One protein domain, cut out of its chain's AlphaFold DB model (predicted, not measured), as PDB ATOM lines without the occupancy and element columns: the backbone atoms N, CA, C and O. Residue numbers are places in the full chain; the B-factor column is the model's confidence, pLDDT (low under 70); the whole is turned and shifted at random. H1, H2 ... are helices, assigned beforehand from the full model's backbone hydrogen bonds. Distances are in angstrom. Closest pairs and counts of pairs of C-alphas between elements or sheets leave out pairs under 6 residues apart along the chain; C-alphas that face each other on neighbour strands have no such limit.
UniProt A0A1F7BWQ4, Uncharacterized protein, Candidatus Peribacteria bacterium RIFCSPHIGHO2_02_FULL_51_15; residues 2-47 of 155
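AT A GLANCE: This is residues 2 to 47 of the 155 residues of an uncharacterized protein of Candidatus Peribacteria bacterium RIFCSPHIGHO2_02_FULL_51_15 (UniProt A0A1F7BWQ4). This is a mostly loop-built model with little regular structure: a small body of loops holding two short helices, H2 and H1, set apart from each other, with residues 2 to 11 sticking out as a free tail. The printed part has 46 residues, 11 of them in the two named helices, H1 before H2, with no named strand; the class is all helix. It is loose, with a radius of gyration of the C-alphas of 12.8 A, and spans 42 by 21 by 17 A, only just elongated.

IN THESE COORDINATES: H2 is residues 33 to 38, 8.6 A long, from C-alpha 33 at (-13.629, -32.140, -15.659). H1 is residues 24 to 28, 6.9 A long, from C-alpha 24 at (-24.093, -43.042, -12.473).

HOW THE PARTS SIT: H2 and H1 are apart, joined by a tight link of 4 residues. In H2 every O i to N i+4 pair is within hydrogen-bond range; in H1, 0 of 1, but 2 of 2 O i to N i+3 pairs.

THE WHOLE: The C-alphas farthest apart, of Thr 3 and Asp 47, are 42.7 A apart. Without residues 2 to 11, the body spans 21 by 20 by 17 A. The printed part has no cut, and no printed residue is under 70 in pLDDT.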
ATOM      1  N   ARG A   2     -45.543 -22.998 -18.524       80.31
ATOM      2  CA  ARG A   2     -46.096 -22.910 -19.908       80.31
ATOM      3  C   ARG A   2     -45.794 -21.578 -20.608       80.31
ATOM      4  O   ARG A   2     -45.405 -21.570 -21.767       80.31
ATOM      5  N   THR A   3     -45.911 -20.464 -19.886       86.56
ATOM      6  CA  THR A   3     -45.566 -19.116 -20.375       86.56
ATOM      7  C   THR A   3     -44.071 -18.950 -20.657       86.56
ATOM      8  O   THR A   3     -43.700 -18.265 -21.600       86.56
ATOM      9  N   THR A   4     -43.220 -19.625 -19.879       86.31
ATOM     10  CA  THR A   4     -41.759 -19.653 -20.041       86.31
ATOM     11  C   THR A   4     -41.265 -20.715 -21.035       86.31
ATOM     12  O   THR A   4     -40.065 -20.821 -21.237       86.31
ATOM     13  N   LYS A   5     -42.166 -21.485 -21.677       84.75
ATOM     14  CA  LYS A   5     -41.859 -22.638 -22.559       84.75
ATOM     15  C   LYS A   5     -41.017 -23.755 -21.915       84.75
ATOM     16  O   LYS A   5     -40.452 -24.578 -22.613       84.75
ATOM     17  N   GLU A   6     -40.977 -23.817 -20.589       85.06
ATOM     18  CA  GLU A   6     -40.257 -24.851 -19.826       85.06
ATOM     19  C   GLU A   6     -41.147 -26.067 -19.511       85.06
ATOM     20  O   GLU A   6     -40.697 -27.068 -18.966       85.06
ATOM     21  N   TRP A   7     -42.448 -25.973 -19.789       85.69
ATOM     22  CA  TRP A   7     -43.391 -27.053 -19.518       85.69
ATOM     23  C   TRP A   7     -43.195 -28.214 -20.497       85.69
ATOM     24  O   TRP A   7     -43.474 -28.061 -21.683       85.69
ATOM     25  N   GLY A   8     -42.801 -29.378 -19.980       88.75
ATOM     26  CA  GLY A   8     -42.533 -30.584 -20.773       88.75
ATOM     27  C   GLY A   8     -41.052 -30.802 -21.089       88.75
ATOM     28  O   GLY A   8     -40.694 -31.888 -21.534       88.75
ATOM     29  N   GLU A   9     -40.201 -29.818 -20.800       88.12
ATOM     30  CA  GLU A   9     -38.749 -29.953 -20.899       88.12
ATOM     31  C   GLU A   9     -38.169 -30.630 -19.649       88.12
ATOM     32  O   GLU A   9     -38.732 -30.554 -18.550       88.12
ATOM     33  N   PHE A  10     -37.013 -31.277 -19.803       86.81
ATOM     34  CA  PHE A  10     -36.247 -31.764 -18.657       86.81
ATOM     35  C   PHE A  10     -35.749 -30.592 -17.801       86.81
ATOM     36  O   PHE A  10     -35.456 -29.506 -18.303       86.81
ATOM     37  N   PHE A  11     -35.604 -30.826 -16.493       87.06
ATOM     38  CA  PHE A  11     -35.018 -29.827 -15.606       87.06
ATOM     39  C   PHE A  11     -33.610 -29.439 -16.087       87.06
ATOM     40  O   PHE A  11     -32.808 -30.324 -16.398       87.06
ATOM     41  N   PRO A  12     -33.278 -28.134 -16.110       86.94
ATOM     42  CA  PRO A  12     -31.935 -27.688 -16.441       86.94
ATOM     43  C   PRO A  12     -30.876 -28.378 -15.575       86.94
ATOM     44  O   PRO A  12     -31.028 -28.470 -14.358       86.94
ATOM     45  N   VAL A  13     -29.768 -28.785 -16.198       86.25
ATOM     46  CA  VAL A  13     -28.661 -29.521 -15.556       86.25
ATOM     47  C   VAL A  13     -28.131 -28.831 -14.295       86.25
ATOM     48  O   VAL A  13     -27.782 -29.507 -13.332       86.25
ATOM     49  N   ARG A  14     -28.141 -27.493 -14.255       84.38
ATOM     50  CA  ARG A  14     -27.737 -26.690 -13.087       84.38
ATOM     51  C   ARG A  14     -28.505 -27.002 -11.795       84.38
ATOM     52  O   ARG A  14     -28.034 -26.646 -10.723       84.38
ATOM     53  N   PHE A  15     -29.691 -27.607 -11.890       87.44
ATOM     54  CA  PHE A  15     -30.493 -28.011 -10.733       87.44
ATOM     55  C   PHE A  15     -30.204 -29.441 -10.270       87.44
ATOM     56  O   PHE A  15     -30.793 -29.888  -9.290       87.44
ATOM     57  N   ASN A  16     -29.324 -30.172 -10.959       87.94
ATOM     58  CA  ASN A  16     -28.926 -31.502 -10.528       87.94
ATOM     59  C   ASN A  16     -28.149 -31.397  -9.201       87.94
ATOM     60  O   ASN A  16     -27.090 -30.766  -9.171       87.94
ATOM     61  N   PRO A  17     -28.634 -32.019  -8.109       89.06
ATOM     62  CA  PRO A  17     -27.949 -31.973  -6.822       89.06
ATOM     63  C   PRO A  17     -26.668 -32.817  -6.802       89.06
ATOM     64  O   PRO A  17     -25.866 -32.681  -5.882       89.06
ATOM     65  N   MET A  18     -26.479 -33.706  -7.785       90.88
ATOM     66  CA  MET A  18     -25.340 -34.613  -7.851       90.88
ATOM     67  C   MET A  18     -24.294 -34.124  -8.869       90.88
ATOM     68  O   MET A  18     -24.616 -33.977 -10.052       90.88
ATOM     69  N   PRO A  19     -23.030 -33.953  -8.447       94.00
ATOM     70  CA  PRO A  19     -21.890 -33.726  -9.331       94.00
ATOM     71  C   PRO A  19     -21.710 -34.841 -10.362       94.00
ATOM     72  O   PRO A  19     -21.948 -36.017 -10.072       94.00
ATOM     73  N   TYR A  20     -21.246 -34.493 -11.564       94.38
ATOM     74  CA  TYR A  20     -21.125 -35.436 -12.676       94.38
ATOM     75  C   TYR A  20     -20.265 -36.639 -12.305       94.38
ATOM     76  O   TYR A  20     -20.729 -37.771 -12.421       94.38
ATOM     77  N   ASN A  21     -19.071 -36.399 -11.762       93.44
ATOM     78  CA  ASN A  21     -18.101 -37.426 -11.384       93.44
ATOM     79  C   ASN A  21     -18.560 -38.369 -10.255       93.44
ATOM     80  O   ASN A  21     -17.953 -39.416 -10.046       93.44
ATOM     81  N   ARG A  22     -19.643 -38.031  -9.543       91.12
ATOM     82  CA  ARG A  22     -20.283 -38.882  -8.520       91.12
ATOM     83  C   ARG A  22     -21.584 -39.524  -9.006       91.12
ATOM     84  O   ARG A  22     -22.194 -40.317  -8.293       91.12
ATOM     85  N   SER A  23     -22.027 -39.185 -10.212       91.88
ATOM     86  CA  SER A  23     -23.248 -39.717 -10.803       91.88
ATOM     87  C   SER A  23     -23.025 -41.082 -11.456       91.88
ATOM     88  O   SER A  23     -21.917 -41.458 -11.842       91.88
ATOM     89  N   ILE A  24     -24.120 -41.814 -11.670       89.44
ATOM     90  CA  ILE A  24     -24.093 -43.042 -12.473       89.44
ATOM     91  C   ILE A  24     -23.700 -42.776 -13.933       89.44
ATOM     92  O   ILE A  24     -23.134 -43.658 -14.574       89.44
ATOM     93  N   ALA A  25     -23.966 -41.569 -14.452       90.50
ATOM     94  CA  ALA A  25     -23.620 -41.202 -15.819       90.50
ATOM     95  C   ALA A  25     -22.105 -41.254 -16.027       90.50
ATOM     96  O   ALA A  25     -21.662 -41.887 -16.976       90.50
ATOM     97  N   TYR A  26     -21.317 -40.711 -15.096       92.00
ATOM     98  CA  TYR A  26     -19.853 -40.767 -15.165       92.00
ATOM     99  C   TYR A  26     -19.298 -42.192 -15.112       92.00
ATOM    100  O   TYR A  26     -18.285 -42.481 -15.739       92.00
ATOM    101  N   ARG A  27     -19.976 -43.114 -14.414       90.31
ATOM    102  CA  ARG A  27     -19.548 -44.520 -14.349       90.31
ATOM    103  C   ARG A  27     -19.571 -45.210 -15.718       90.31
ATOM    104  O   ARG A  27     -18.733 -46.072 -15.963       90.31
ATOM    105  N   TYR A  28     -20.519 -44.850 -16.583       88.12
ATOM    106  CA  TYR A  28     -20.664 -45.436 -17.923       88.12
ATOM    107  C   TYR A  28     -20.106 -44.548 -19.038       88.12
ATOM    108  O   TYR A  28     -19.641 -45.054 -20.054       88.12
ATOM    109  N   TYR A  29     -20.135 -43.236 -18.834       89.75
ATOM    110  CA  TYR A  29     -19.708 -42.211 -19.776       89.75
ATOM    111  C   TYR A  29     -18.738 -41.256 -19.072       89.75
ATOM    112  O   TYR A  29     -19.089 -40.107 -18.796       89.75
ATOM    113  N   PRO A  30     -17.535 -41.724 -18.699       91.69
ATOM    114  CA  PRO A  30     -16.554 -40.860 -18.063       91.69
ATOM    115  C   PRO A  30     -16.117 -39.771 -19.049       91.69
ATOM    116  O   PRO A  30     -15.769 -40.060 -20.192       91.69
ATOM    117  N   ILE A  31     -16.142 -38.521 -18.594       94.75
ATOM    118  CA  ILE A  31     -15.662 -37.340 -19.328       94.75
ATOM    119  C   ILE A  31     -14.694 -36.570 -18.431       94.75
ATOM    120  O   ILE A  31     -14.713 -36.747 -17.206       94.75
ATOM    121  N   SER A  32     -13.853 -35.723 -19.016       96.12
ATOM    122  CA  SER A  32     -12.943 -34.892 -18.225       96.12
ATOM    123  C   SER A  32     -13.701 -33.817 -17.438       96.12
ATOM    124  O   SER A  32     -14.839 -33.462 -17.751       96.12
ATOM    125  N   GLU A  33     -13.065 -33.267 -16.406       95.12
ATOM    126  CA  GLU A  33     -13.629 -32.140 -15.659       95.12
ATOM    127  C   GLU A  33     -13.895 -30.926 -16.562       95.12
ATOM    128  O   GLU A  33     -14.930 -30.267 -16.443       95.12
ATOM    129  N   GLU A  34     -12.983 -30.651 -17.493       96.31
ATOM    130  CA  GLU A  34     -13.106 -29.561 -18.461       96.31
ATOM    131  C   GLU A  34     -14.327 -29.761 -19.368       96.31
ATOM    132  O   GLU A  34     -15.141 -28.851 -19.538       96.31
ATOM    133  N   GLU A  35     -14.511 -30.982 -19.882       95.44
ATOM    134  CA  GLU A  35     -15.676 -31.356 -20.689       95.44
ATOM    135  C   GLU A  35     -16.976 -31.263 -19.884       95.44
ATOM    136  O   GLU A  35     -18.002 -30.818 -20.407       95.44
ATOM    137  N   ALA A  36     -16.947 -31.664 -18.610       94.31
ATOM    138  CA  ALA A  36     -18.099 -31.585 -17.725       94.31
ATOM    139  C   ALA A  36     -18.530 -30.130 -17.496       94.31
ATOM    140  O   ALA A  36     -19.708 -29.803 -17.668       94.31
ATOM    141  N   LYS A  37     -17.573 -29.245 -17.191       93.31
ATOM    142  CA  LYS A  37     -17.812 -27.808 -16.998       93.31
ATOM    143  C   LYS A  37     -18.332 -27.141 -18.273       93.31
ATOM    144  O   LYS A  37     -19.283 -26.367 -18.198       93.31
ATOM    145  N   LEU A  38     -17.783 -27.488 -19.441       94.88
ATOM    146  CA  LEU A  38     -18.246 -26.966 -20.735       94.88
ATOM    147  C   LEU A  38     -19.703 -27.360 -21.038       94.88
ATOM    148  O   LEU A  38     -20.457 -26.570 -21.600       94.88
ATOM    149  N   LYS A  39     -20.125 -28.555 -20.611       91.00
ATOM    150  CA  LYS A  39     -21.515 -29.034 -20.720       91.00
ATOM    151  C   LYS A  39     -22.438 -28.515 -19.605       91.00
ATOM    152  O   LYS A  39     -23.611 -28.880 -19.565       91.00
ATOM    153  N   GLY A  40     -21.934 -27.666 -18.707       91.75
ATOM    154  CA  GLY A  40     -22.700 -27.084 -17.604       91.75
ATOM    155  C   GLY A  40     -22.960 -28.040 -16.436       91.75
ATOM    156  O   GLY A  40     -23.856 -27.776 -15.632       91.75
ATOM    157  N   TYR A  41     -22.215 -29.145 -16.336       93.56
ATOM    158  CA  TYR A  41     -22.287 -30.046 -15.190       93.56
ATOM    159  C   TYR A  41     -21.438 -29.538 -14.020       93.56
ATOM    160  O   TYR A  41     -20.370 -28.954 -14.206       93.56
ATOM    161  N   SER A  42     -21.891 -29.813 -12.797       93.31
ATOM    162  CA  SER A  42     -21.088 -29.622 -11.591       93.31
ATOM    163  C   SER A  42     -20.044 -30.732 -11.448       93.31
ATOM    164  O   SER A  42     -20.259 -31.873 -11.863       93.31
ATOM    165  N   TRP A  43     -18.911 -30.400 -10.838       94.12
ATOM    166  CA  TRP A  43     -17.821 -31.327 -10.549       94.12
ATOM    167  C   TRP A  43     -17.487 -31.272  -9.063       94.12
ATOM    168  O   TRP A  43     -17.592 -30.210  -8.450       94.12
ATOM    169  N   TYR A  44     -17.130 -32.412  -8.479       92.81
ATOM    170  CA  TYR A  44     -16.805 -32.511  -7.061       92.81
ATOM    171  C   TYR A  44     -15.360 -32.923  -6.853       92.81
ATOM    172  O   TYR A  44     -14.974 -34.043  -7.188       92.81
ATOM    173  N   GLU A  45     -14.583 -32.032  -6.256       90.25
ATOM    174  CA  GLU A  45     -13.251 -32.349  -5.766       90.25
ATOM    175  C   GLU A  45     -13.377 -33.000  -4.389       90.25
ATOM    176  O   GLU A  45     -13.918 -32.422  -3.444       90.25
ATOM    177  N   GLU A  46     -12.936 -34.251  -4.297       84.00
ATOM    178  CA  GLU A  46     -13.026 -35.025  -3.066       84.00
ATOM    179  C   GLU A  46     -11.843 -34.700  -2.150       84.00
ATOM    180  O   GLU A  46     -10.687 -34.913  -2.516       84.00
ATOM    181  N   ASP A  47     -12.141 -34.226  -0.939       85.81
ATOM    182  CA  ASP A  47     -11.154 -34.050   0.126       85.81
ATOM    183  C   ASP A  47     -10.902 -35.394   0.827       85.81
ATOM    184  O   ASP A  47     -11.655 -35.824   1.709       85.81
TER     185      ASP A  47